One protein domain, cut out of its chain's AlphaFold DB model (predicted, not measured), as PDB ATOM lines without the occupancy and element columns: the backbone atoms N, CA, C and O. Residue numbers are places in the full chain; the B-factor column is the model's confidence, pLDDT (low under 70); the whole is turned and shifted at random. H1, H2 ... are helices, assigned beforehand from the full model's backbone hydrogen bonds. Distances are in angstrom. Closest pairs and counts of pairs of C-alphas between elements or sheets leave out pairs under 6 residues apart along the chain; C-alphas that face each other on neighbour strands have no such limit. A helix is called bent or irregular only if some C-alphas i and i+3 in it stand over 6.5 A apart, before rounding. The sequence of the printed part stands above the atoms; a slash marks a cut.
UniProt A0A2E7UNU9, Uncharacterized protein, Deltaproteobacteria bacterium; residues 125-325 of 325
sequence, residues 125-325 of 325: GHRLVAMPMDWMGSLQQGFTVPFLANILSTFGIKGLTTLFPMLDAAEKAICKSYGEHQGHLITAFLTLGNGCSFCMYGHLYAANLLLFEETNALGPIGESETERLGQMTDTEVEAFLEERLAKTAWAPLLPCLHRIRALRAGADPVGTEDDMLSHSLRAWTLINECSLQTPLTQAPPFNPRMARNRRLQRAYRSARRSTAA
ATOM      1  N   GLY A 125     352.974  22.011  -2.459       78.19
ATOM      2  CA  GLY A 125     353.386  20.740  -1.859       78.19
ATOM      3  C   GLY A 125     352.239  20.034  -1.132       78.19
ATOM      4  O   GLY A 125     352.011  18.850  -1.363       78.19
ATOM      5  N   HIS A 126     351.451  20.764  -0.334       83.19
ATOM      6  CA  HIS A 126     350.276  20.197   0.344       83.19
ATOM      7  C   HIS A 126     349.247  19.661  -0.653       83.19
ATOM      8  O   HIS A 126     348.689  18.587  -0.442       83.19
ATOM      9  N   ARG A 127     349.021  20.369  -1.765       83.75
ATOM     10  CA  ARG A 127     348.087  19.936  -2.818       83.75
ATOM     11  C   ARG A 127     348.570  18.676  -3.540       83.75
ATOM     12  O   ARG A 127     347.769  17.779  -3.787       83.75
ATOM     13  N   LEU A 128     349.868  18.595  -3.841       81.75
ATOM     14  CA  LEU A 128     350.477  17.424  -4.483       81.75
ATOM     15  C   LEU A 128     350.426  16.179  -3.590       81.75
ATOM     16  O   LEU A 128     350.206  15.088  -4.102       81.75
ATOM     17  N   VAL A 129     350.581  16.337  -2.270       85.75
ATOM     18  CA  VAL A 129     350.424  15.236  -1.303       85.75
ATOM     19  C   VAL A 129     348.951  14.872  -1.100       85.75
ATOM     20  O   VAL A 129     348.616  13.692  -1.028       85.75
ATOM     21  N   ALA A 130     348.055  15.862  -1.055       85.38
ATOM     22  CA  ALA A 130     346.622  15.631  -0.892       85.38
ATOM     23  C   ALA A 130     346.030  14.822  -2.050       85.38
ATOM     24  O   ALA A 130     345.222  13.940  -1.806       85.38
ATOM     25  N   MET A 131     346.431  15.088  -3.294       83.50
ATOM     26  CA  MET A 131     345.835  14.465  -4.483       83.50
ATOM     27  C   MET A 131     345.830  12.919  -4.461       83.50
ATOM     28  O   MET A 131     344.754  12.337  -4.605       83.50
ATOM     29  N   PRO A 132     346.962  12.210  -4.259       82.56
ATOM     30  CA  PRO A 132     346.952  10.750  -4.185       82.56
ATOM     31  C   PRO A 132     346.229  10.232  -2.935       82.56
ATOM     32  O   PRO A 132     345.565   9.198  -3.004       82.56
ATOM     33  N   MET A 133     346.321  10.938  -1.803       83.56
ATOM     34  CA  MET A 133     345.623  10.559  -0.569       83.56
ATOM     35  C   MET A 133     344.106  10.655  -0.723       83.56
ATOM     36  O   MET A 133     343.388   9.752  -0.306       83.56
ATOM     37  N   ASP A 134     343.632  11.720  -1.360       85.69
ATOM     38  CA  ASP A 134     342.226  11.949  -1.656       85.69
ATOM     39  C   ASP A 134     341.702  10.924  -2.663       85.69
ATOM     40  O   ASP A 134     340.632  10.350  -2.477       85.69
ATOM     41  N   TRP A 135     342.497  10.593  -3.685       80.88
ATOM     42  CA  TRP A 135     342.161   9.521  -4.616       80.88
ATOM     43  C   TRP A 135     342.008   8.168  -3.905       80.88
ATOM     44  O   TRP A 135     340.969   7.521  -4.052       80.88
ATOM     45  N   MET A 136     342.976   7.764  -3.075       78.25
ATOM     46  CA  MET A 136     342.877   6.530  -2.281       78.25
ATOM     47  C   MET A 136     341.690   6.570  -1.311       78.25
ATOM     48  O   MET A 136     340.931   5.602  -1.215       78.25
ATOM     49  N   GLY A 137     341.488   7.706  -0.640       81.25
ATOM     50  CA  GLY A 137     340.343   7.952   0.230       81.25
ATOM     51  C   GLY A 137     339.022   7.799  -0.517       81.25
ATOM     52  O   GLY A 137     338.119   7.131  -0.026       81.25
ATOM     53  N   SER A 138     338.926   8.284  -1.754       85.19
ATOM     54  CA  SER A 138     337.719   8.163  -2.575       85.19
ATOM     55  C   SER A 138     337.370   6.722  -2.937       85.19
ATOM     56  O   SER A 138     336.191   6.361  -2.946       85.19
ATOM     57  N   LEU A 139     338.370   5.859  -3.133       82.31
ATOM     58  CA  LEU A 139     338.154   4.425  -3.333       82.31
ATOM     59  C   LEU A 139     337.615   3.758  -2.055       82.31
ATOM     60  O   LEU A 139     336.737   2.890  -2.118       82.31
ATOM     61  N   GLN A 140     338.097   4.192  -0.885       81.38
ATOM     62  CA  GLN A 140     337.749   3.645   0.434       81.38
ATOM     63  C   GLN A 140     336.484   4.232   1.075       81.38
ATOM     64  O   GLN A 140     335.819   3.539   1.848       81.38
ATOM     65  N   GLN A 141     336.110   5.457   0.735       84.38
ATOM     66  CA  GLN A 141     334.975   6.165   1.326       84.38
ATOM     67  C   GLN A 141     333.846   6.375   0.308       84.38
ATOM     68  O   GLN A 141     332.705   6.613   0.678       84.38
ATOM     69  N   GLY A 142     334.122   6.240  -0.993       86.12
ATOM     70  CA  GLY A 142     333.164   6.542  -2.060       86.12
ATOM     71  C   GLY A 142     333.053   8.033  -2.390       86.12
ATOM     72  O   GLY A 142     332.194   8.411  -3.194       86.12
ATOM     73  N   PHE A 143     333.895   8.871  -1.781       87.31
ATOM     74  CA  PHE A 143     333.950  10.310  -2.004       87.31
ATOM     75  C   PHE A 143     335.324  10.920  -1.713       87.31
ATOM     76  O   PHE A 143     336.091  10.392  -0.916       87.31
ATOM     77  N   THR A 144     335.596  12.055  -2.348       87.56
ATOM     78  CA  THR A 144     336.783  12.887  -2.121       87.56
ATOM     79  C   THR A 144     336.565  13.876  -0.974       87.56
ATOM     80  O   THR A 144     335.452  14.372  -0.783       87.56
ATOM     81  N   VAL A 145     337.631  14.219  -0.257       86.31
ATOM     82  CA  VAL A 145     337.728  15.291   0.738       86.31
ATOM     83  C   VAL A 145     338.425  16.493   0.080       86.31
ATOM     84  O   VAL A 145     339.650  16.617   0.125       86.31
ATOM     85  N   PRO A 146     337.668  17.423  -0.528       84.81
ATOM     86  CA  PRO A 146     338.225  18.474  -1.388       84.81
ATOM     87  C   PRO A 146     339.093  19.502  -0.645       84.81
ATOM     88  O   PRO A 146     339.832  20.260  -1.268       84.81
ATOM     89  N   PHE A 147     339.032  19.517   0.686       85.69
ATOM     90  CA  PHE A 147     339.836  20.368   1.561       85.69
ATOM     91  C   PHE A 147     340.959  19.599   2.275       85.69
ATOM     92  O   PHE A 147     341.548  20.118   3.221       85.69
ATOM     93  N   LEU A 148     341.309  18.381   1.835       87.00
ATOM     94  CA  LEU A 148     342.390  17.591   2.442       87.00
ATOM     95  C   LEU A 148     343.727  18.350   2.470       87.00
ATOM     96  O   LEU A 148     344.481  18.250   3.437       87.00
ATOM     97  N   ALA A 149     343.992  19.174   1.453       84.81
ATOM     98  CA  ALA A 149     345.161  20.048   1.426       84.81
ATOM     99  C   ALA A 149     345.151  21.084   2.569       84.81
ATOM    100  O   ALA A 149     346.208  21.365   3.129       84.81
ATOM    101  N   ASN A 150     343.982  21.607   2.957       82.06
ATOM    102  CA  ASN A 150     343.846  22.545   4.079       82.06
ATOM    103  C   ASN A 150     344.123  21.834   5.407       82.06
ATOM    104  O   ASN A 150     344.800  22.388   6.270       82.06
ATOM    105  N   ILE A 151     343.682  20.577   5.545       81.50
ATOM    106  CA  ILE A 151     343.979  19.757   6.728       81.50
ATOM    107  C   ILE A 151     345.488  19.503   6.831       81.50
ATOM    108  O   ILE A 151     346.081  19.722   7.885       81.50
ATOM    109  N   LEU A 152     346.128  19.109   5.723       80.56
ATOM    110  CA  LEU A 152     347.581  18.925   5.657       80.56
ATOM    111  C   LEU A 152     348.340  20.213   5.978       80.56
ATOM    112  O   LEU A 152     349.342  20.166   6.680       80.56
ATOM    113  N   SER A 153     347.858  21.358   5.495       78.44
ATOM    114  CA  SER A 153     348.466  22.657   5.789       78.44
ATOM    115  C   SER A 153     348.335  23.047   7.260       78.44
ATOM    116  O   SER A 153     349.251  23.641   7.819       78.44
ATOM    117  N   THR A 154     347.210  22.692   7.883       75.00
ATOM    118  CA  THR A 154     346.889  23.091   9.256       75.00
ATOM    119  C   THR A 154     347.562  22.198  10.289       75.00
ATOM    120  O   THR A 154     348.096  22.703  11.273       75.00
ATOM    121  N   PHE A 155     347.557  20.882  10.067       73.25
ATOM    122  CA  PHE A 155     347.975  19.897  11.068       73.25
ATOM    123  C   PHE A 155     349.123  18.982  10.608       73.25
ATOM    124  O   PHE A 155     349.599  18.139  11.373       73.25
ATOM    125  N   GLY A 156     349.568  19.101   9.354       77.62
ATOM    126  CA  GLY A 156     350.530  18.178   8.757       77.62
ATOM    127  C   GLY A 156     349.989  16.751   8.605       77.62
ATOM    128  O   GLY A 156     348.823  16.453   8.864       77.62
ATOM    129  N   ILE A 157     350.868  15.828   8.204       74.88
ATOM    130  CA  ILE A 157     350.519  14.403   8.042       74.88
ATOM    131  C   ILE A 157     350.195  13.752   9.396       74.88
ATOM    132  O   ILE A 157     349.240  12.984   9.487       74.88
ATOM    133  N   LYS A 158     350.945  14.092  10.457       68.19
ATOM    134  CA  LYS A 158     350.685  13.595  11.822       68.19
ATOM    135  C   LYS A 158     349.302  14.012  12.329       68.19
ATOM    136  O   LYS A 158     348.644  13.255  13.032       68.19
ATOM    137  N   GLY A 159     348.834  15.191  11.925       68.19
ATOM    138  CA  GLY A 159     347.484  15.649  12.208       68.19
ATOM    139  C   GLY A 159     346.405  14.747  11.630       68.19
ATOM    140  O   GLY A 159     345.433  14.455  12.313       68.19
ATOM    141  N   LEU A 160     346.592  14.241  10.407       71.94
ATOM    142  CA  LEU A 160     345.626  13.340   9.770       71.94
ATOM    143  C   LEU A 160     345.467  12.025  10.534       71.94
ATOM    144  O   LEU A 160     344.349  11.530  10.671       71.94
ATOM    145  N   THR A 161     346.571  11.480  11.053       71.75
ATOM    146  CA  THR A 161     346.563  10.225  11.819       71.75
ATOM    147  C   THR A 161     345.897  10.350  13.188       71.75
ATOM    148  O   THR A 161     345.591   9.328  13.790       71.75
ATOM    149  N   THR A 162     345.633  11.571  13.660       73.38
ATOM    150  CA  THR A 162     344.955  11.835  14.941       73.38
ATOM    151  C   THR A 162     343.537  12.373  14.734       73.38
ATOM    152  O   THR A 162     342.599  11.923  15.389       73.38
ATOM    153  N   LEU A 163     343.357  13.302  13.791       77.38
ATOM    154  CA  LEU A 163     342.098  14.004  13.545       77.38
ATOM    155  C   LEU A 163     341.004  13.065  13.036       77.38
ATOM    156  O   LEU A 163     339.902  13.075  13.577       77.38
ATOM    157  N   PHE A 164     341.286  12.240  12.022       81.81
ATOM    158  CA  PHE A 164     340.261  11.351  11.469       81.81
ATOM    159  C   PHE A 164     339.795  10.281  12.465       81.81
ATOM    160  O   PHE A 164     338.584  10.123  12.594       81.81
ATOM    161  N   PRO A 165     340.680   9.590  13.214       81.44
ATOM    162  CA  PRO A 165     340.236   8.682  14.271       81.44
ATOM    163  C   PRO A 165     339.425   9.369  15.370       81.44
ATOM    164  O   PRO A 165     338.469   8.783  15.862       81.44
ATOM    165  N   MET A 166     339.766  10.608  15.741       82.56
ATOM    166  CA  MET A 166     338.991  11.376  16.721       82.56
ATOM    167  C   MET A 166     337.585  11.707  16.199       82.56
ATOM    168  O   MET A 166     336.609  11.520  16.919       82.56
ATOM    169  N   LEU A 167     337.468  12.162  14.946       86.44
ATOM    170  CA  LEU A 167     336.173  12.432  14.307       86.44
ATOM    171  C   LEU A 167     335.324  11.160  14.201       86.44
ATOM    172  O   LEU A 167     334.149  11.178  14.553       86.44
ATOM    173  N   ASP A 168     335.933  10.053  13.771       86.69
ATOM    174  CA  ASP A 168     335.282   8.743  13.686       86.69
ATOM    175  C   ASP A 168     334.830   8.248  15.069       86.69
ATOM    176  O   ASP A 168     333.720   7.739  15.207       86.69
ATOM    177  N   ALA A 169     335.638   8.443  16.115       86.50
ATOM    178  CA  ALA A 169     335.265   8.096  17.483       86.50
ATOM    179  C   ALA A 169     334.087   8.941  17.996       86.50
ATOM    180  O   ALA A 169     333.155   8.386  18.579       86.50
ATOM    181  N   ALA A 170     334.102  10.253  17.746       88.44
ATOM    182  CA  ALA A 170     333.012  11.156  18.106       88.44
ATOM    183  C   ALA A 170     331.705  10.775  17.387       88.44
ATOM    184  O   ALA A 170     330.665  10.611  18.024       88.44
ATOM    185  N   GLU A 171     331.762  10.545  16.074       92.06
ATOM    186  CA  GLU A 171     330.600  10.129  15.283       92.06
ATOM    187  C   GLU A 171     330.067   8.760  15.725       92.06
ATOM    188  O   GLU A 171     328.866   8.608  15.950       92.06
ATOM    189  N   LYS A 172     330.943   7.771  15.936       91.62
ATOM    190  CA  LYS A 172     330.546   6.448  16.442       91.62
ATOM    191  C   LYS A 172     329.897   6.520  17.816       91.62
ATOM    192  O   LYS A 172     328.960   5.764  18.061       91.62
ATOM    193  N   ALA A 173     330.370   7.392  18.704       92.75
ATOM    194  CA  ALA A 173     329.764   7.576  20.018       92.75
ATOM    195  C   ALA A 173     328.320   8.087  19.894       92.75
ATOM    196  O   ALA A 173     327.414   7.503  20.491       92.75
ATOM    197  N   ILE A 174     328.085   9.094  19.047       95.81
ATOM    198  CA  ILE A 174     326.741   9.621  18.785       95.81
ATOM    199  C   ILE A 174     325.863   8.544  18.128       95.81
ATOM    200  O   ILE A 174     324.776   8.243  18.621       95.81
ATOM    201  N   CYS A 175     326.328   7.914  17.048       95.44
ATOM    202  CA  CYS A 175     325.568   6.885  16.333       95.44
ATOM    203  C   CYS A 175     325.248   5.670  17.213       95.44
ATOM    204  O   CYS A 175     324.191   5.065  17.058       95.44
ATOM    205  N   LYS A 176     326.115   5.317  18.168       95.69
ATOM    206  CA  LYS A 176     325.836   4.254  19.143       95.69
ATOM    207  C   LYS A 176     324.691   4.624  20.092       95.69
ATOM    208  O   LYS A 176     323.934   3.738  20.479       95.69
ATOM    209  N   SER A 177     324.572   5.897  20.460       95.12
ATOM    210  CA  SER A 177     323.563   6.382  21.410       95.12
ATOM    211  C   SER A 177     322.184   6.585  20.773       95.12
ATOM    212  O   SER A 177     321.181   6.282  21.413       95.12
ATOM    213  N   TYR A 178     322.120   7.041  19.515       95.25
ATOM    214  CA  TYR A 178     320.850   7.396  18.849       95.25
ATOM    215  C   TYR A 178     320.519   6.557  17.601       95.25
ATOM    216  O   TYR A 178     319.441   6.681  17.030       95.25
ATOM    217  N   GLY A 179     321.428   5.694  17.148       95.94
ATOM    218  CA  GLY A 179     321.336   5.025  15.847       95.94
ATOM    219  C   GLY A 179     321.969   5.848  14.719       95.94
ATOM    220  O   GLY A 179     322.172   7.055  14.844       95.94
ATOM    221  N   GLU A 180     322.306   5.197  13.600       95.25
ATOM    222  CA  GLU A 180     323.118   5.819  12.541       95.25
ATOM    223  C   GLU A 180     322.438   7.031  11.886       95.25
ATOM    224  O   GLU A 180     323.047   8.095  11.766       95.25
ATOM    225  N   HIS A 181     321.170   6.908  11.470       96.00
ATOM    226  CA  HIS A 181     320.494   8.005  10.773       96.00
ATOM    227  C   HIS A 181     320.274   9.221  11.691       96.00
ATOM    228  O   HIS A 181     320.462  10.361  11.262       96.00
ATOM    229  N   GLN A 182     319.934   8.995  12.965       96.50
ATOM    230  CA  GLN A 182     319.767  10.068  13.950       96.50
ATOM    231  C   GLN A 182     321.112  10.676  14.341       96.50
ATOM    232  O   GLN A 182     321.223  11.894  14.462       96.50
ATOM    233  N   GLY A 183     322.156   9.855  14.469       96.94
ATOM    234  CA  GLY A 183     323.492  10.324  14.809       96.94
ATOM    235  C   GLY A 183     324.101  11.221  13.735       96.94
ATOM    236  O   GLY A 183     324.674  12.263  14.057       96.94
ATOM    237  N   HIS A 184     323.892  10.909  12.454       97.50
ATOM    238  CA  HIS A 184     324.260  11.834  11.383       97.50
ATOM    239  C   HIS A 184     323.407  13.117  11.398       97.50
ATOM    240  O   HIS A 184     323.951  14.187  11.140       97.50
ATOM    241  N   LEU A 185     322.112  13.073  11.745       96.69
ATOM    242  CA  LEU A 185     321.315  14.301  11.901       96.69
ATOM    243  C   LEU A 185     321.887  15.197  13.011       96.69
ATOM    244  O   LEU A 185     322.119  16.381  12.783       96.69
ATOM    245  N   ILE A 186     322.161  14.625  14.185       96.94
ATOM    246  CA  ILE A 186     322.806  15.319  15.309       96.94
ATOM    247  C   ILE A 186     324.132  15.937  14.857       96.94
ATOM    248  O   ILE A 186     324.382  17.122  15.077       96.94
ATOM    249  N   THR A 187     324.951  15.158  14.151       96.81
ATOM    250  CA  THR A 187     326.244  15.622  13.642       96.81
ATOM    251  C   THR A 187     326.096  16.757  12.634       96.81
ATOM    252  O   THR A 187     326.858  17.722  12.674       96.81
ATOM    253  N   ALA A 188     325.065  16.735  11.788       96.25
ATOM    254  CA  ALA A 188     324.782  17.861  10.912       96.25
ATOM    255  C   ALA A 188     324.550  19.154  11.708       96.25
ATOM    256  O   ALA A 188     325.129  20.183  11.363       96.25
ATOM    257  N   PHE A 189     323.794  19.104  12.808       94.75
ATOM    258  CA  PHE A 189     323.559  20.268  13.668       94.75
ATOM    259  C   PHE A 189     324.788  20.692  14.484       94.75
ATOM    260  O   PHE A 189     324.981  21.892  14.686       94.75
ATOM    261  N   LEU A 190     325.676  19.762  14.855       92.19
ATOM    262  CA  LEU A 190     327.004  20.106  15.384       92.19
ATOM    263  C   LEU A 190     327.789  20.959  14.372       92.19
ATOM    264  O   LEU A 190     328.342  22.000  14.722       92.19
ATOM    265  N   THR A 191     327.790  20.557  13.098       91.19
ATOM    266  CA  THR A 191     328.540  21.262  12.042       91.19
ATOM    267  C   THR A 191     327.874  22.552  11.552       91.19
ATOM    268  O   THR A 191     328.582  23.506  11.220       91.19
ATOM    269  N   LEU A 192     326.536  22.638  11.585       88.31
ATOM    270  CA  LEU A 192     325.802  23.906  11.453       88.31
ATOM    271  C   LEU A 192     326.245  24.874  12.549       88.31
ATOM    272  O   LEU A 192     326.470  26.050  12.282       88.31
ATOM    273  N   GLY A 193     326.435  24.346  13.762       81.31
ATOM    274  CA  GLY A 193     326.926  25.076  14.918       81.31
ATOM    275  C   GLY A 193     328.208  25.871  14.645       81.31
ATOM    276  O   GLY A 193     328.364  26.991  15.133       81.31
ATOM    277  N   ASN A 194     329.080  25.300  13.814       80.38
ATOM    278  CA  ASN A 194     330.367  25.851  13.397       80.38
ATOM    279  C   ASN A 194     330.292  26.681  12.097       80.38
ATOM    280  O   ASN A 194     331.323  27.136  11.604       80.38
ATOM    281  N   GLY A 195     329.100  26.865  11.519       83.94
ATOM    282  CA  GLY A 195     328.880  27.591  10.263       83.94
ATOM    283  C   GLY A 195     329.232  26.800   8.999       83.94
ATOM    284  O   GLY A 195     329.357  27.385   7.926       83.94
ATOM    285  N   CYS A 196     329.415  25.480   9.085       88.12
ATOM    286  CA  CYS A 196     329.901  24.677   7.966       88.12
ATOM    287  C   CYS A 196     328.768  24.016   7.164       88.12
ATOM    288  O   CYS A 196     328.406  22.860   7.403       88.12
ATOM    289  N   SER A 197     328.258  24.712   6.144       88.31
ATOM    290  CA  SER A 197     327.200  24.181   5.269       88.31
ATOM    291  C   SER A 197     327.613  22.914   4.512       88.31
ATOM    292  O   SER A 197     326.785  22.024   4.345       88.31
ATOM    293  N   PHE A 198     328.885  22.788   4.102       90.81
ATOM    294  CA  PHE A 198     329.387  21.578   3.437       90.81
ATOM    295  C   PHE A 198     329.234  20.342   4.324       90.81
ATOM    296  O   PHE A 198     328.689  19.324   3.896       90.81
ATOM    297  N   CYS A 199     329.710  20.423   5.570       93.44
ATOM    298  CA  CYS A 199     329.664  19.278   6.465       93.44
ATOM    299  C   CYS A 199     328.235  18.972   6.911       93.44
ATOM    300  O   CYS A 199     327.832  17.809   6.905       93.44
ATOM    301  N   MET A 200     327.446  20.015   7.177       94.94
ATOM    302  CA  MET A 200     326.030  19.870   7.486       94.94
ATOM    303  C   MET A 200     325.289  19.151   6.356       94.94
ATOM    304  O   MET A 200     324.526  18.222   6.616       94.94
ATOM    305  N   TYR A 201     325.554  19.524   5.100       96.38
ATOM    306  CA  TYR A 201     324.975  18.870   3.929       96.38
ATOM    307  C   TYR A 201     325.345  17.390   3.871       96.38
ATOM    308  O   TYR A 201     324.468  16.547   3.686       96.38
ATOM    309  N   GLY A 202     326.627  17.054   4.034       96.69
ATOM    310  CA  GLY A 202     327.099  15.672   3.931       96.69
ATOM    311  C   GLY A 202     326.472  14.757   4.981       96.69
ATOM    312  O   GLY A 202     326.048  13.642   4.658       96.69
ATOM    313  N   HIS A 203     326.335  15.249   6.211       97.44
ATOM    314  CA  HIS A 203     325.691  14.517   7.299       97.44
ATOM    315  C   HIS A 203     324.167  14.439   7.148       97.44
ATOM    316  O   HIS A 203     323.611  13.350   7.278       97.44
ATOM    317  N   LEU A 204     323.480  15.529   6.778       97.50
ATOM    318  CA  LEU A 204     322.040  15.478   6.482       97.50
ATOM    319  C   LEU A 204     321.735  14.518   5.335       97.50
ATOM    320  O   LEU A 204     320.768  13.760   5.394       97.50
ATOM    321  N   TYR A 205     322.568  14.520   4.295       98.00
ATOM    322  CA  TYR A 205     322.368  13.631   3.165       98.00
ATOM    323  C   TYR A 205     322.578  12.163   3.565       98.00
ATOM    324  O   TYR A 205     321.801  11.302   3.152       98.00
ATOM    325  N   ALA A 206     323.573  11.867   4.408       98.06
ATOM    326  CA  ALA A 206     323.757  10.532   4.975       98.06
ATOM    327  C   ALA A 206     322.559  10.099   5.836       98.06
ATOM    328  O   ALA A 206     322.001   9.031   5.586       98.06
ATOM    329  N   ALA A 207     322.117  10.946   6.771       97.81
ATOM    330  CA  ALA A 207     320.958  10.698   7.629       97.81
ATOM    331  C   ALA A 207     319.701  10.365   6.810       97.81
ATOM    332  O   ALA A 207     319.035   9.356   7.044       97.81
ATOM    333  N   ASN A 208     319.417  11.181   5.792       98.12
ATOM    334  CA  ASN A 208     318.262  11.000   4.923       98.12
ATOM    335  C   ASN A 208     318.335   9.719   4.083       98.12
ATOM    336  O   ASN A 208     317.314   9.065   3.890       98.12
ATOM    337  N   LEU A 209     319.516   9.350   3.573       98.50
ATOM    338  CA  LEU A 209     319.672   8.117   2.799       98.50
ATOM    339  C   LEU A 209     319.533   6.867   3.667       98.50
ATOM    340  O   LEU A 209     318.916   5.908   3.212       98.50
ATOM    341  N   LEU A 210     320.067   6.887   4.889       98.00
ATOM    342  CA  LEU A 210     319.933   5.781   5.838       98.00
ATOM    343  C   LEU A 210     318.466   5.565   6.221       98.00
ATOM    344  O   LEU A 210     317.959   4.457   6.081       98.00
ATOM    345  N   LEU A 211     317.750   6.637   6.578       97.25
ATOM    346  CA  LEU A 211     316.313   6.555   6.845       97.25
ATOM    347  C   LEU A 211     315.542   6.019   5.632       97.25
ATOM    348  O   LEU A 211     314.670   5.160   5.771       97.25
ATOM    349  N   PHE A 212     315.844   6.538   4.439       98.12
ATOM    350  CA  PHE A 212     315.156   6.145   3.213       98.12
ATOM    351  C   PHE A 212     315.424   4.681   2.853       98.12
ATOM    352  O   PHE A 212     314.537   4.000   2.353       98.12
ATOM    353  N   GLU A 213     316.620   4.169   3.128       97.94
ATOM    354  CA  GLU A 213     316.922   2.751   2.961       97.94
ATOM    355  C   GLU A 213     316.130   1.868   3.932       97.94
ATOM    356  O   GLU A 213     315.601   0.839   3.522       97.94
ATOM    357  N   GLU A 214     316.025   2.281   5.197       96.06
ATOM    358  CA  GLU A 214     315.347   1.520   6.252       96.06
ATOM    359  C   GLU A 214     313.821   1.523   6.097       96.06
ATOM    360  O   GLU A 214     313.159   0.522   6.366       96.06
ATOM    361  N   THR A 215     313.249   2.653   5.675       95.88
ATOM    362  CA  THR A 215     311.802   2.910   5.792       95.88
ATOM    363  C   THR A 215     311.130   3.323   4.488       95.88
ATOM    364  O   THR A 215     309.903   3.404   4.431       95.88
ATOM    365  N   ASN A 216     311.905   3.624   3.442       95.75
ATOM    366  CA  ASN A 216     311.435   4.258   2.207       95.75
ATOM    367  C   ASN A 216     310.729   5.617   2.428       95.75
ATOM    368  O   ASN A 216     310.054   6.123   1.530       95.75
ATOM    369  N   ALA A 217     310.892   6.221   3.612       95.25
ATOM    370  CA  ALA A 217     310.363   7.533   3.961       95.25
ATOM    371  C   ALA A 217     311.428   8.627   3.805       95.25
ATOM    372  O   ALA A 217     312.631   8.394   3.935       95.25
ATOM    373  N   LEU A 218     310.977   9.849   3.527       95.38
ATOM    374  CA  LEU A 218     311.841  11.024   3.448       95.38
ATOM    375  C   LEU A 218     312.014  11.643   4.836       95.38
ATOM    376  O   LEU A 218     311.040  11.811   5.567       95.38
ATOM    377  N   GLY A 219     313.247  12.018   5.182       93.00
ATOM    378  CA  GLY A 219     313.514  12.686   6.453       93.00
ATOM    379  C   GLY A 219     312.908  14.092   6.509       93.00
ATOM    380  O   GLY A 219     312.721  14.737   5.464       93.00
ATOM    381  N   PRO A 220     312.620  14.591   7.721       91.75
ATOM    382  CA  PRO A 220     311.881  15.828   7.923       91.75
ATOM    383  C   PRO A 220     312.661  17.065   7.492       91.75
ATOM    384  O   PRO A 220     312.029  18.086   7.277       91.75
ATOM    385  N   ILE A 221     313.988  16.992   7.337       95.44
ATOM    386  CA  ILE A 221     314.859  18.103   6.929       95.44
ATOM    387  C   ILE A 221     315.652  17.663   5.696       95.44
ATOM    388  O   ILE A 221     316.317  16.626   5.709       95.44
ATOM    389  N   GLY A 222     315.543  18.419   4.605       95.31
ATOM    390  CA  GLY A 222     316.254  18.141   3.359       95.31
ATOM    391  C   GLY A 222     317.672  18.703   3.385       95.31
ATOM    392  O   GLY A 222     317.910  19.787   3.907       95.31
ATOM    393  N   GLU A 223     318.624  18.012   2.760       95.25
ATOM    394  CA  GLU A 223     320.000  18.504   2.638       95.25
ATOM    395  C   GLU A 223     320.095  19.825   1.853       95.25
ATOM    396  O   GLU A 223     321.005  20.612   2.077       95.25
ATOM    397  N   SER A 224     319.123  20.127   0.987       93.31
ATOM    398  CA  SER A 224     319.038  21.411   0.278       93.31
ATOM    399  C   SER A 224     318.721  22.605   1.184       93.31
ATOM    400  O   SER A 224     318.816  23.742   0.737       93.31
ATOM    401  N   GLU A 225     318.319  22.375   2.436       93.38
ATOM    402  CA  GLU A 225     317.979  23.444   3.383       93.38
ATOM    403  C   GLU A 225     319.205  23.993   4.123       93.38
ATOM    404  O   GLU A 225     319.087  24.991   4.825       93.38
ATOM    405  N   THR A 226     320.386  23.384   3.960       91.56
ATOM    406  CA  THR A 226     321.603  23.727   4.719       91.56
ATOM    407  C   THR A 226     322.051  25.173   4.534       91.56
ATOM    408  O   THR A 226     322.475  25.807   5.495       91.56
ATOM    409  N   GLU A 227     321.949  25.712   3.318       87.31
ATOM    410  CA  GLU A 227     322.319  27.101   3.031       87.31
ATOM    411  C   GLU A 227     321.370  28.076   3.730       87.31
ATOM    412  O   GLU A 227     321.822  28.998   4.405       87.31
ATOM    413  N   ARG A 228     320.058  27.818   3.649       90.81
ATOM    414  CA  ARG A 228     319.046  28.606   4.361       90.81
ATOM    415  C   ARG A 228     319.264  28.532   5.873       90.81
ATOM    416  O   ARG A 228     319.214  29.558   6.538       90.81
ATOM    417  N   LEU A 229     319.525  27.341   6.410       90.56
ATOM    418  CA  LEU A 229     319.774  27.135   7.841       90.56
ATOM    419  C   LEU A 229     321.048  27.843   8.314       90.56
ATOM    420  O   LEU A 229     321.064  28.373   9.417       90.56
ATOM    421  N   GLY A 230     322.086  27.919   7.476       86.12
ATOM    422  CA  GLY A 230     323.312  28.662   7.780       86.12
ATOM    423  C   GLY A 230     323.142  30.187   7.824       86.12
ATOM    424  O   GLY A 230     324.020  30.873   8.340       86.12
ATOM    425  N   GLN A 231     322.038  30.719   7.293       87.06
ATOM    426  CA  GLN A 231     321.707  32.149   7.323       87.06
ATOM    427  C   GLN A 231     320.752  32.519   8.464       87.06
ATOM    428  O   GLN A 231     320.538  33.703   8.716       87.06
ATOM    429  N   MET A 232     320.166  31.525   9.133       89.12
ATOM    430  CA  MET A 232     319.250  31.746  10.243       89.12
ATOM    431  C   MET A 232     320.010  32.144  11.506       89.12
ATOM    432  O   MET A 232     321.079  31.620  11.820       89.12
ATOM    433  N   THR A 233     319.403  33.039  12.275       87.38
ATOM    434  CA  THR A 233     319.756  33.257  13.671       87.38
ATOM    435  C   THR A 233     319.489  32.003  14.488       87.38
ATOM    436  O   THR A 233     318.715  31.114  14.122       87.38
ATOM    437  N   ASP A 234     320.089  31.970  15.667       83.50
ATOM    438  CA  ASP A 234     319.870  30.901  16.614       83.50
ATOM    439  C   ASP A 234     318.364  30.717  16.901       83.50
ATOM    440  O   ASP A 234     317.862  29.602  16.761       83.50
ATOM    441  N   THR A 235     317.613  31.762  17.240       88.56
ATOM    442  CA  THR A 235     316.168  31.646  17.517       88.56
ATOM    443  C   THR A 235     315.365  31.128  16.315       88.56
ATOM    444  O   THR A 235     314.438  30.337  16.483       88.56
ATOM    445  N   GLU A 236     315.733  31.511  15.091       93.25
ATOM    446  CA  GLU A 236     315.075  31.013  13.874       93.25
ATOM    447  C   GLU A 236     315.330  29.521  13.644       93.25
ATOM    448  O   GLU A 236     314.408  28.796  13.270       93.25
ATOM    449  N   VAL A 237     316.547  29.036  13.916       91.56
ATOM    450  CA  VAL A 237     316.854  27.598  13.844       91.56
ATOM    451  C   VAL A 237     316.042  26.807  14.874       91.56
ATOM    452  O   VAL A 237     315.573  25.718  14.555       91.56
ATOM    453  N   GLU A 238     315.833  27.330  16.085       91.44
ATOM    454  CA  GLU A 238     314.966  26.685  17.088       91.44
ATOM    455  C   GLU A 238     313.524  26.574  16.605       91.44
ATOM    456  O   GLU A 238     312.951  25.487  16.628       91.44
ATOM    457  N   ALA A 239     312.959  27.676  16.107       95.31
ATOM    458  CA  ALA A 239     311.610  27.676  15.558       95.31
ATOM    459  C   ALA A 239     311.475  26.686  14.388       95.31
ATOM    460  O   ALA A 239     310.503  25.934  14.322       95.31
ATOM    461  N   PHE A 240     312.479  26.632  13.505       95.38
ATOM    462  CA  PHE A 240     312.535  25.668  12.407       95.38
ATOM    463  C   PHE A 240     312.564  24.218  12.910       95.38
ATOM    464  O   PHE A 240     311.851  23.363  12.384       95.38
ATOM    465  N   LEU A 241     313.378  23.917  13.923       95.06
ATOM    466  CA  LEU A 241     313.468  22.576  14.498       95.06
ATOM    467  C   LEU A 241     312.137  22.138  15.112       95.06
ATOM    468  O   LEU A 241     311.668  21.036  14.825       95.06
ATOM    469  N   GLU A 242     311.509  23.006  15.901       95.50
ATOM    470  CA  GLU A 242     310.199  22.743  16.500       95.50
ATOM    471  C   GLU A 242     309.135  22.485  15.426       95.50
ATOM    472  O   GLU A 242     308.431  21.474  15.472       95.50
ATOM    473  N   GLU A 243     309.067  23.339  14.401       95.56
ATOM    474  CA  GLU A 243     308.136  23.178  13.281       95.56
ATOM    475  C   GLU A 243     308.310  21.821  12.583       95.56
ATOM    476  O   GLU A 243     307.329  21.134  12.283       95.56
ATOM    477  N   ARG A 244     309.561  21.418  12.331       94.31
ATOM    478  CA  ARG A 244     309.870  20.247  11.501       94.31
ATOM    479  C   ARG A 244     309.865  18.934  12.260       94.31
ATOM    480  O   ARG A 244     309.617  17.900  11.639       94.31
ATOM    481  N   LEU A 245     310.144  18.946  13.562       95.25
ATOM    482  CA  LEU A 245     310.360  17.719  14.326       95.25
ATOM    483  C   LEU A 245     309.255  17.435  15.348       95.25
ATOM    484  O   LEU A 245     308.925  16.260  15.515       95.25
ATOM    485  N   ALA A 246     308.637  18.446  15.974       92.00
ATOM    486  CA  ALA A 246     307.799  18.261  17.172       92.00
ATOM    487  C   ALA A 246     306.585  17.338  16.976       92.00
ATOM    488  O   ALA A 246     306.136  16.685  17.916       92.00
ATOM    489  N   LYS A 247     306.049  17.252  15.753       90.19
ATOM    490  CA  LYS A 247     304.890  16.403  15.407       90.19
ATOM    491  C   LYS A 247     305.264  15.189  14.557       90.19
ATOM    492  O   LYS A 247     304.421  14.630  13.860       90.19
ATOM    493  N   THR A 248     306.531  14.797  14.581       90.00
ATOM    494  CA  THR A 248     307.056  13.672  13.805       90.00
ATOM    495  C   THR A 248     307.676  12.630  14.731       90.00
ATOM    496  O   THR A 248     307.872  12.874  15.921       90.00
ATOM    497  N   ALA A 249     308.071  11.483  14.178       89.44
ATOM    498  CA  ALA A 249     308.854  10.485  14.911       89.44
ATOM    499  C   ALA A 249     310.215  11.014  15.421       89.44
ATOM    500  O   ALA A 249     310.863  10.353  16.224       89.44
ATOM    501  N   TRP A 250     310.639  12.204  14.978       92.06
ATOM    502  CA  TRP A 250     311.898  12.847  15.351       92.06
ATOM    503  C   TRP A 250     311.775  13.783  16.557       92.06
ATOM    504  O   TRP A 250     312.791  14.289  17.026       92.06
ATOM    505  N   ALA A 251     310.566  13.999  17.088       94.25
ATOM    506  CA  ALA A 251     310.345  14.831  18.271       94.25
ATOM    507  C   ALA A 251     311.258  14.476  19.469       94.25
ATOM    508  O   ALA A 251     311.752  15.404  20.110       94.25
ATOM    509  N   PRO A 252     311.579  13.192  19.754       94.88
ATOM    510  CA  PRO A 252     312.488  12.837  20.848       94.88
ATOM    511  C   PRO A 252     313.921  13.372  20.712       94.88
ATOM    512  O   PRO A 252     314.649  13.377  21.699       94.88
ATOM    513  N   LEU A 253     314.342  13.822  19.525       94.88
ATOM    514  CA  LEU A 253     315.676  14.394  19.309       94.88
ATOM    515  C   LEU A 253     315.748  15.891  19.611       94.88
ATOM    516  O   LEU A 253     316.851  16.411  19.776       94.88
ATOM    517  N   LEU A 254     314.610  16.587  19.709       95.62
ATOM    518  CA  LEU A 254     314.579  18.025  19.987       95.62
ATOM    519  C   LEU A 254     315.377  18.413  21.244       95.62
ATOM    520  O   LEU A 254     316.194  19.327  21.136       95.62
ATOM    521  N   PRO A 255     315.252  17.715  22.396       94.88
ATOM    522  CA  PRO A 255     316.051  18.033  23.578       94.88
ATOM    523  C   PRO A 255     317.562  17.987  23.318       94.88
ATOM    524  O   PRO A 255     318.276  18.891  23.741       94.88
ATOM    525  N   CYS A 256     318.043  16.989  22.569       95.44
ATOM    526  CA  CYS A 256     319.454  16.866  22.201       95.44
ATOM    527  C   CYS A 256     319.903  18.026  21.293       95.44
ATOM    528  O   CYS A 256     320.928  18.656  21.546       95.44
ATOM    529  N   LEU A 257     319.111  18.372  20.271       95.12
ATOM    530  CA  LEU A 257     319.441  19.465  19.348       95.12
ATOM    531  C   LEU A 257     319.459  20.835  20.045       95.12
ATOM    532  O   LEU A 257     320.350  21.648  19.787       95.12
ATOM    533  N   HIS A 258     318.534  21.071  20.977       93.62
ATOM    534  CA  HIS A 258     318.554  22.248  21.849       93.62
ATOM    535  C   HIS A 258     319.770  22.237  22.774       93.62
ATOM    536  O   HIS A 258     320.428  23.264  22.962       93.62
ATOM    537  N   ARG A 259     320.127  21.064  23.307       94.06
ATOM    538  CA  ARG A 259     321.274  20.921  24.203       94.06
ATOM    539  C   ARG A 259     322.597  21.236  23.513       94.06
ATOM    540  O   ARG A 259     323.405  21.960  24.088       94.06
ATOM    541  N   ILE A 260     322.789  20.809  22.265       91.75
ATOM    542  CA  ILE A 260     323.965  21.158  21.445       91.75
ATOM    543  C   ILE A 260     324.170  22.674  21.376       91.75
ATOM    544  O   ILE A 260     325.291  23.167  21.512       91.75
ATOM    545  N   ARG A 261     323.084  23.427  21.188       87.19
ATOM    546  CA  ARG A 261     323.137  24.890  21.109       87.19
ATOM    547  C   ARG A 261     323.495  25.514  22.449       87.19
ATOM    548  O   ARG A 261     324.350  26.395  22.480       87.19
ATOM    549  N   ALA A 262     322.899  25.031  23.538       87.12
ATOM    550  CA  ALA A 262     323.224  25.488  24.885       87.12
ATOM    551  C   ALA A 262     324.708  25.254  25.218       87.12
ATOM    552  O   ALA A 262     325.381  26.169  25.687       87.12
ATOM    553  N   LEU A 263     325.243  24.067  24.911       86.00
ATOM    554  CA  LEU A 263     326.662  23.743  25.106       86.00
ATOM    555  C   LEU A 263     327.568  24.657  24.267       86.00
ATOM    556  O   LEU A 263     328.561  25.179  24.767       86.00
ATOM    557  N   ARG A 264     327.199  24.932  23.011       84.50
ATOM    558  CA  ARG A 264     327.922  25.887  22.154       84.50
ATOM    559  C   ARG A 264     327.882  27.318  22.705       84.50
ATOM    560  O   ARG A 264     328.861  28.044  22.563       84.50
ATOM    561  N   ALA A 265     326.777  27.717  23.333       81.81
ATOM    562  CA  ALA A 265     326.625  29.016  23.989       81.81
ATOM    563  C   ALA A 265     327.371  29.118  25.336       81.81
ATOM    564  O   ALA A 265     327.352  30.177  25.959       81.81
ATOM    565  N   GLY A 266     328.043  28.047  25.776       83.25
ATOM    566  CA  GLY A 266     328.856  28.028  26.991       83.25
ATOM    567  C   GLY A 266     328.152  27.463  28.222       83.25
ATOM    568  O   GLY A 266     328.631  27.683  29.329       83.25
ATOM    569  N   ALA A 267     327.031  26.751  28.062       80.81
ATOM    570  CA  ALA A 267     326.453  26.001  29.170       80.81
ATOM    571  C   ALA A 267     327.409  24.892  29.632       80.81
ATOM    572  O   ALA A 267     328.013  24.204  28.805       80.81
ATOM    573  N   ASP A 268     327.487  24.678  30.945       86.19
ATOM    574  CA  ASP A 268     328.295  23.600  31.509       86.19
ATOM    575  C   ASP A 268     327.733  22.228  31.107       86.19
ATOM    576  O   ASP A 268     326.506  22.048  31.133       86.19
ATOM    577  N   PRO A 269     328.588  21.257  30.741       88.12
ATOM    578  CA  PRO A 269     328.158  19.894  30.470       88.12
ATOM    579  C   PRO A 269     327.695  19.204  31.758       88.12
ATOM    580  O   PRO A 269     328.306  19.341  32.816       88.12
ATOM    581  N   VAL A 270     326.603  18.444  31.666       91.88
ATOM    582  CA  VAL A 270     326.010  17.704  32.779       91.88
ATOM    583  C   VAL A 270     325.800  16.250  32.358       91.88
ATOM    584  O   VAL A 270     324.808  15.889  31.729       91.88
ATOM    585  N   GLY A 271     326.736  15.391  32.759       91.25
ATOM    586  CA  GLY A 271     326.668  13.953  32.517       91.25
ATOM    587  C   GLY A 271     327.239  13.514  31.167       91.25
ATOM    588  O   GLY A 271     327.707  14.304  30.352       91.25
ATOM    589  N   THR A 272     327.191  12.203  30.939       90.94
ATOM    590  CA  THR A 272     327.942  11.541  29.863       90.94
ATOM    591  C   THR A 272     327.474  11.905  28.454       90.94
ATOM    592  O   THR A 272     328.277  11.901  27.522       90.94
ATOM    593  N   GLU A 273     326.187  12.214  28.277       93.25
ATOM    594  CA  GLU A 273     325.630  12.665  26.995       93.25
ATOM    595  C   GLU A 273     326.202  14.033  26.605       93.25
ATOM    596  O   GLU A 273     326.688  14.207  25.489       93.25
ATOM    597  N   ASP A 274     326.242  14.979  27.544       92.31
ATOM    598  CA  ASP A 274     326.809  16.305  27.308       92.31
ATOM    599  C   ASP A 274     328.319  16.274  27.103       92.31
ATOM    600  O   ASP A 274     328.834  17.031  26.280       92.31
ATOM    601  N   ASP A 275     329.033  15.395  27.808       88.31
ATOM    602  CA  ASP A 275     330.465  15.184  27.591       88.31
ATOM    603  C   ASP A 275     330.728  14.704  26.158       88.31
ATOM    604  O   ASP A 275     331.600  15.232  25.462       88.31
ATOM    605  N   MET A 276     329.923  13.750  25.678       93.06
ATOM    606  CA  MET A 276     329.983  13.257  24.301       93.06
ATOM    607  C   MET A 276     329.679  14.370  23.291       93.06
ATOM    608  O   MET A 276     330.426  14.535  22.321       93.06
ATOM    609  N   LEU A 277     328.613  15.150  23.498       91.12
ATOM    610  CA  LEU A 277     328.243  16.256  22.607       91.12
ATOM    611  C   LEU A 277     329.303  17.366  22.610       91.12
ATOM    612  O   LEU A 277     329.673  17.862  21.546       91.12
ATOM    613  N   SER A 278     329.851  17.707  23.774       86.25
ATOM    614  CA  SER A 278     330.904  18.716  23.935       86.25
ATOM    615  C   SER A 278     332.212  18.285  23.279       86.25
ATOM    616  O   SER A 278     332.857  19.078  22.589       86.25
ATOM    617  N   HIS A 279     332.604  17.019  23.448       85.44
ATOM    618  CA  HIS A 279     333.758  16.456  22.754       85.44
ATOM    619  C   HIS A 279     333.552  16.482  21.236       85.44
ATOM    620  O   HIS A 279     334.440  16.904  20.495       85.44
ATOM    621  N   SER A 280     332.355  16.114  20.778       87.81
ATOM    622  CA  SER A 280     332.009  16.117  19.358       87.81
ATOM    623  C   SER A 280     332.014  17.528  18.769       87.81
ATOM    624  O   SER A 280     332.608  17.727  17.713       87.81
ATOM    625  N   LEU A 281     331.443  18.524  19.458       83.19
ATOM    626  CA  LEU A 281     331.510  19.938  19.059       83.19
ATOM    627  C   LEU A 281     332.958  20.353  18.777       83.19
ATOM    628  O   LEU A 281     333.254  20.831  17.683       83.19
ATOM    629  N   ARG A 282     333.864  20.090  19.728       81.38
ATOM    630  CA  ARG A 282     335.294  20.423  19.616       81.38
ATOM    631  C   ARG A 282     335.972  19.686  18.462       81.38
ATOM    632  O   ARG A 282     336.709  20.304  17.695       81.38
ATOM    633  N   ALA A 283     335.717  18.384  18.324       81.75
ATOM    634  CA  ALA A 283     336.276  17.574  17.248       81.75
ATOM    635  C   ALA A 283     335.858  18.119  15.872       81.75
ATOM    636  O   ALA A 283     336.703  18.331  14.996       81.75
ATOM    637  N   TRP A 284     334.569  18.424  15.711       84.44
ATOM    638  CA  TRP A 284     334.014  18.954  14.470       84.44
ATOM    639  C   TRP A 284     334.450  20.396  14.177       84.44
ATOM    640  O   TRP A 284     334.635  20.725  13.005       84.44
ATOM    641  N   THR A 285     334.717  21.238  15.184       82.31
ATOM    642  CA  THR A 285     335.259  22.595  14.963       82.31
ATOM    643  C   THR A 285     336.549  22.552  14.140       82.31
ATOM    644  O   THR A 285     336.687  23.302  13.174       82.31
ATOM    645  N   LEU A 286     337.468  21.634  14.454       80.31
ATOM    646  CA  LEU A 286     338.773  21.556  13.786       80.31
ATOM    647  C   LEU A 286     338.662  21.251  12.287       80.31
ATOM    648  O   LEU A 286     339.339  21.873  11.464       80.31
ATOM    649  N   ILE A 287     337.803  20.299  11.916       82.75
ATOM    650  CA  ILE A 287     337.620  19.918  10.511       82.75
ATOM    651  C   ILE A 287     336.766  20.938   9.751       82.75
ATOM    652  O   ILE A 287     337.017  21.191   8.572       82.75
ATOM    653  N   ASN A 288     335.792  21.561  10.421       84.31
ATOM    654  CA  ASN A 288     334.937  22.587   9.832       84.31
ATOM    655  C   ASN A 288     335.730  23.852   9.474       84.31
ATOM    656  O   ASN A 288     335.529  24.403   8.396       84.31
ATOM    657  N   GLU A 289     336.702  24.262  10.290       80.38
ATOM    658  CA  GLU A 289     337.600  25.377   9.945       80.38
ATOM    659  C   GLU A 289     338.432  25.101   8.678       80.38
ATOM    660  O   GLU A 289     338.702  26.002   7.883       80.38
ATOM    661  N   CYS A 290     338.805  23.841   8.432       79.25
ATOM    662  CA  CYS A 290     339.517  23.466   7.208       79.25
ATOM    663  C   CYS A 290     338.612  23.517   5.969       79.25
ATOM    664  O   CYS A 290     339.071  23.882   4.882       79.25
ATOM    665  N   SER A 291     337.341  23.136   6.104       81.44
ATOM    666  CA  SER A 291     336.402  23.111   4.980       81.44
ATOM    667  C   SER A 291     335.880  24.501   4.612       81.44
ATOM    668  O   SER A 291     335.714  24.767   3.423       81.44
ATOM    669  N   LEU A 292     335.723  25.411   5.583       79.75
ATOM    670  CA  LEU A 292     335.300  26.804   5.366       79.75
ATOM    671  C   LEU A 292     336.243  27.608   4.459       79.75
ATOM    672  O   LEU A 292     335.836  28.587   3.841       79.75
ATOM    673  N   GLN A 293     337.493  27.171   4.320       75.50
ATOM    674  CA  GLN A 293     338.463  27.765   3.394       75.50
ATOM    675  C   GLN A 293     338.196  27.404   1.922       75.50
ATOM    676  O   GLN A 293     338.935  27.828   1.032       75.50
ATOM    677  N   THR A 294     337.171  26.594   1.648       69.75
ATOM    678  CA  THR A 294     336.810  26.136   0.304       69.75
ATOM    679  C   THR A 294     335.371  26.564   0.002       69.75
ATOM    680  O   THR A 294     334.504  26.371   0.852       69.75
ATOM    681  N   PRO A 295     335.065  27.106  -1.192       73.69
ATOM    682  CA  PRO A 295     333.732  27.627  -1.529       73.69
ATOM    683  C   PRO A 295     332.709  26.517  -1.847       73.69
ATOM    684  O   PRO A 295     331.952  26.609  -2.810       73.69
ATOM    685  N   LEU A 296     332.713  25.423  -1.086       76.69
ATOM    686  CA  LEU A 296     331.850  24.270  -1.314       76.69
ATOM    687  C   LEU A 296     330.678  24.287  -0.345       76.69
ATOM    688  O   LEU A 296     330.861  24.418   0.860       76.69
ATOM    689  N   THR A 297     329.477  24.094  -0.876       77.50
ATOM    690  CA  THR A 297     328.236  24.070  -0.087       77.50
ATOM    691  C   THR A 297     327.525  22.722  -0.151       77.50
ATOM    692  O   THR A 297     326.794  22.372   0.770       77.50
ATOM    693  N   GLN A 298     327.779  21.933  -1.197       88.31
ATOM    694  CA  GLN A 298     327.222  20.594  -1.367       88.31
ATOM    695  C   GLN A 298     328.291  19.531  -1.167       88.31
ATOM    696  O   GLN A 298     329.389  19.624  -1.717       88.31
ATOM    697  N   ALA A 299     327.928  18.489  -0.428       91.69
ATOM    698  CA  ALA A 299     328.795  17.369  -0.111       91.69
ATOM    699  C   ALA A 299     328.177  16.031  -0.556       91.69
ATOM    700  O   ALA A 299     326.956  15.890  -0.666       91.69
ATOM    701  N   PRO A 300     328.999  15.003  -0.809       93.38
ATOM    702  CA  PRO A 300     328.517  13.627  -0.853       93.38
ATOM    703  C   PRO A 300     327.995  13.207   0.534       93.38
ATOM    704  O   PRO A 300     328.351  13.837   1.528       93.38
ATOM    705  N   PRO A 301     327.171  12.149   0.638       96.56
ATOM    706  CA  PRO A 301     326.729  11.685   1.946       96.56
ATOM    707  C   PRO A 301     327.932  11.137   2.721       96.56
ATOM    708  O   PRO A 301     328.650  10.272   2.214       96.56
ATOM    709  N   PHE A 302     328.140  11.609   3.948       94.62
ATOM    710  CA  PHE A 302     329.248  11.194   4.818       94.62
ATOM    711  C   PHE A 302     328.990   9.860   5.510       94.62
ATOM    712  O   PHE A 302     329.157   9.697   6.708       94.62
ATOM    713  N   ASN A 303     328.584   8.877   4.720       94.88
ATOM    714  CA  ASN A 303     328.520   7.491   5.125       94.88
ATOM    715  C   ASN A 303     329.054   6.660   3.951       94.88
ATOM    716  O   ASN A 303     328.486   6.734   2.855       94.88
ATOM    717  N   PRO A 304     330.127   5.868   4.123       93.38
ATOM    718  CA  PRO A 304     330.813   5.241   2.991       93.38
ATOM    719  C   PRO A 304     329.952   4.262   2.198       93.38
ATOM    720  O   PRO A 304     330.148   4.062   0.993       93.38
ATOM    721  N   ARG A 305     328.984   3.639   2.873       94.69
ATOM    722  CA  ARG A 305     328.003   2.740   2.268       94.69
ATOM    723  C   ARG A 305     327.022   3.538   1.414       94.69
ATOM    724  O   ARG A 305     326.804   3.204   0.248       94.69
ATOM    725  N   MET A 306     326.509   4.645   1.951       97.19
ATOM    726  CA  MET A 306     325.596   5.540   1.234       97.19
ATOM    727  C   MET A 306     326.272   6.243   0.056       97.19
ATOM    728  O   MET A 306     325.685   6.320  -1.024       97.19
ATOM    729  N   ALA A 307     327.517   6.700   0.211       95.88
ATOM    730  CA  ALA A 307     328.282   7.402  -0.822       95.88
ATOM    731  C   ALA A 307     328.503   6.556  -2.078       95.88
ATOM    732  O   ALA A 307     328.402   7.061  -3.202       95.88
ATOM    733  N   ARG A 308     328.725   5.251  -1.893       95.19
ATOM    734  CA  ARG A 308     328.882   4.288  -2.989       95.19
ATOM    735  C   ARG A 308     327.555   3.819  -3.582       95.19
ATOM    736  O   ARG A 308     327.520   3.434  -4.751       95.19
ATOM    737  N   ASN A 309     326.454   3.877  -2.833       96.50
ATOM    738  CA  ASN A 309     325.152   3.399  -3.295       96.50
ATOM    739  C   ASN A 309     324.446   4.408  -4.226       96.50
ATOM    740  O   ASN A 309     323.464   5.069  -3.880       96.50
ATOM    741  N   ARG A 310     324.929   4.503  -5.472       95.50
ATOM    742  CA  ARG A 310     324.370   5.405  -6.500       95.50
ATOM    743  C   ARG A 310     322.929   5.072  -6.891       95.50
ATOM    744  O   ARG A 310     322.220   5.938  -7.405       95.50
ATOM    745  N   ARG A 311     322.480   3.829  -6.695       97.75
ATOM    746  CA  ARG A 311     321.087   3.435  -6.953       97.75
ATOM    747  C   ARG A 311     320.159   4.049  -5.908       97.75
ATOM    748  O   ARG A 311     319.208   4.719  -6.301       97.75
ATOM    749  N   LEU A 312     320.478   3.889  -4.625       98.00
ATOM    750  CA  LEU A 312     319.715   4.477  -3.523       98.00
ATOM    751  C   LEU A 312     319.689   6.006  -3.616       98.00
ATOM    752  O   LEU A 312     318.619   6.599  -3.562       98.00
ATOM    753  N   GLN A 313     320.837   6.640  -3.883       97.69
ATOM    754  CA  GLN A 313     320.905   8.094  -4.086       97.69
ATOM    755  C   GLN A 313     319.960   8.582  -5.194       97.69
ATOM    756  O   GLN A 313     319.305   9.610  -5.036       97.69
ATOM    757  N   ARG A 314     319.873   7.860  -6.322       97.75
ATOM    758  CA  ARG A 314     318.956   8.208  -7.419       97.75
ATOM    759  C   ARG A 314     317.492   8.022  -7.025       97.75
ATOM    760  O   ARG A 314     316.693   8.907  -7.323       97.75
ATOM    761  N   ALA A 315     317.162   6.918  -6.354       98.00
ATOM    762  CA  ALA A 315     315.809   6.650  -5.868       98.00
ATOM    763  C   ALA A 315     315.348   7.732  -4.878       98.00
ATOM    764  O   ALA A 315     314.307   8.348  -5.094       98.00
ATOM    765  N   TYR A 316     316.184   8.055  -3.890       98.06
ATOM    766  CA  TYR A 316     315.946   9.123  -2.920       98.06
ATOM    767  C   TYR A 316     315.720  10.485  -3.588       98.06
ATOM    768  O   TYR A 316     314.723  11.154  -3.326       98.06
ATOM    769  N   ARG A 317     316.602  10.891  -4.517       96.38
ATOM    770  CA  ARG A 317     316.440  12.166  -5.240       96.38
ATOM    771  C   ARG A 317     315.163  12.195  -6.076       96.38
ATOM    772  O   ARG A 317     314.574  13.258  -6.242       96.38
ATOM    773  N   SER A 318     314.753  11.054  -6.630       96.75
ATOM    774  CA  SER A 318     313.481  10.954  -7.345       96.75
ATOM    775  C   SER A 318     312.306  11.167  -6.395       96.75
ATOM    776  O   SER A 318     311.460  12.001  -6.692       96.75
ATOM    777  N   ALA A 319     312.300  10.487  -5.246       96.69
ATOM    778  CA  ALA A 319     311.262  10.635  -4.231       96.69
ATOM    779  C   ALA A 319     311.152  12.087  -3.731       96.69
ATOM    780  O   ALA A 319     310.061  12.648  -3.740       96.69
ATOM    781  N   ARG A 320     312.279  12.740  -3.406       94.31
ATOM    782  CA  ARG A 320     312.309  14.160  -2.995       94.31
ATOM    783  C   ARG A 320     311.696  15.100  -4.036       94.31
ATOM    784  O   ARG A 320     310.972  16.015  -3.664       94.31
ATOM    785  N   ARG A 321     311.969  14.882  -5.329       92.69
ATOM    786  CA  ARG A 321     311.394  15.707  -6.407       92.69
ATOM    787  C   ARG A 321     309.892  15.499  -6.565       92.69
ATOM    788  O   ARG A 321     309.191  16.467  -6.812       92.69
ATOM    789  N   SER A 322     309.410  14.268  -6.412       88.00
ATOM    790  CA  SER A 322     307.980  13.956  -6.521       88.00
ATOM    791  C   SER A 322     307.138  14.566  -5.399       88.00
ATOM    792  O   SER A 322     305.956  14.786  -5.607       88.00
ATOM    793  N   THR A 323     307.717  14.825  -4.224       79.81
ATOM    794  CA  THR A 323     307.022  15.486  -3.101       79.81
ATOM    795  C   THR A 323     307.068  17.017  -3.188       79.81
ATOM    796  O   THR A 323     306.295  17.687  -2.515       79.81
ATOM    797  N   ALA A 324     307.985  17.577  -3.983       67.25
ATOM    798  CA  ALA A 324     308.132  19.022  -4.173       67.25
ATOM    799  C   ALA A 324     307.289  19.584  -5.336       67.25
ATOM    800  O   ALA A 324     307.244  20.802  -5.504       67.25
ATOM    801  N   ALA A 325     306.684  18.709  -6.146       47.81
ATOM    802  CA  ALA A 325     305.777  19.036  -7.248       47.81
ATOM    803  C   ALA A 325     304.318  18.925  -6.791       47.81
ATOM    804  O   ALA A 325     303.507  19.750  -7.263       47.81
TER     805      ALA A 325
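Overview. This is residues 125 to 325 of the 325 residues of an uncharacterized protein of Deltaproteobacteria bacterium (UniProt A0A2E7UNU9). The domain is a helical body built round a core hairpin, H3 and H4 side by side, and the longest helix, H2, kinks sharply and then runs from one end of the body in to H3. H8 packs on H2 and H3, H7 packs on H3 and folds back on H6 to make the opposite end, H5 packs on H4, and H10 crosses H4 on the side away from H3. H1, at the end where H2 begins, sits far from the core and meets H2 and the short H9. The printed part has 201 residues with ten named helices, H1 to H10 in chain order, and no named strand; its class is all helix. It is compact, with a radius of gyration of the C-alphas of 16.6 A and spans of 51 by 44 by 30 A.

Along the chain. Find C-alpha 148 at (342.390, 17.591, 2.442); there H2 begins, residues 148 to 178, and it runs 28.9 A to C-alpha 178. H2 has a kink of 112 degrees near residue 155 and is irregular, C-alphas 154 and 157 being 9.5 A apart. Before it look for H1, residues 125 to 141, 23.7 A long from C-alpha 125 at (353.386, 20.740, -1.859), with a kink of 30 degrees near residue 135. After H2 come H3, residues 180 to 193, 19.8 A, and H4, residues 197 to 215, 26.3 A. H5, residues 223 to 231, is irregular, C-alphas 224 and 227 being 7.1 A apart. H6 is residues 234 to 245. H7, residues 251 to 264, 21.1 A, is only just irregular, with C-alphas 252 and 255 6.9 A apart. H8, residues 272 to 292, is 29.8 A long and has a kink of 32 degrees near residue 286. H9 is residues 304 to 308, and H10, residues 310 to 324, runs 21.3 A to C-alpha 324 at (308.132, 19.022, -4.173).

Arrangement. Start on H2: its residues 148 to 153 touch H1, closest at the C-alphas of Ala 149 and Arg 127, 5.2 A. Its residues 171 to 177 touch H3, closest at C-alphas 175 and 183, 4.3 A, at a steep tilt of 50 degrees, opposite ways. H8 touches H2, with C-alphas 170 and 280 closest at 5.2 A. From H3 turn to H4: this hairpin touches at a shallow tilt of 18 degrees, opposite ways, with C-alphas 188 and 200 closest at 4.2 A. H3 and H4 are the hub, touching five helices each. H7 touches H3, closest at C-alphas 257 and 186, 6.7 A, and forms a hairpin with H6, whose closest C-alphas, 245 and 251, are 4.9 A apart. H5 touches residues 197 to 205 of H4, closest at C-alphas 223 and 201, 5.2 A. H10 touches H4 about perpendicular, at 86 degrees, with C-alphas 316 and 212 closest at 6.9 A. H9 touches H4, closest at C-alphas 306 and 206, 6.5 A, and H1, closest at C-alphas 304 and 141, 4.6 A. Among the pairs that are apart are H1 and H3, and H6 and H8. In H3, H4, H6, H9 and H10 every O i to N i+4 pair is within hydrogen-bond range; in H1 it is 11 of 13, in H2 22 of 27, in H5 3 of 5, in H7 7 of 10 and in H8 14 of 17.

Size, cuts and confidence. The two C-alphas farthest apart are those of Gly 125 and Lys 247, 51.7 A. The printed part has no cut and ends at residue 325, the chain's last. The link from H8 to H9, 11 residues, is long. The mean pLDDT of the printed part is 88.8, and residues 158 to 159, 294 and 324 to 325 are under 70.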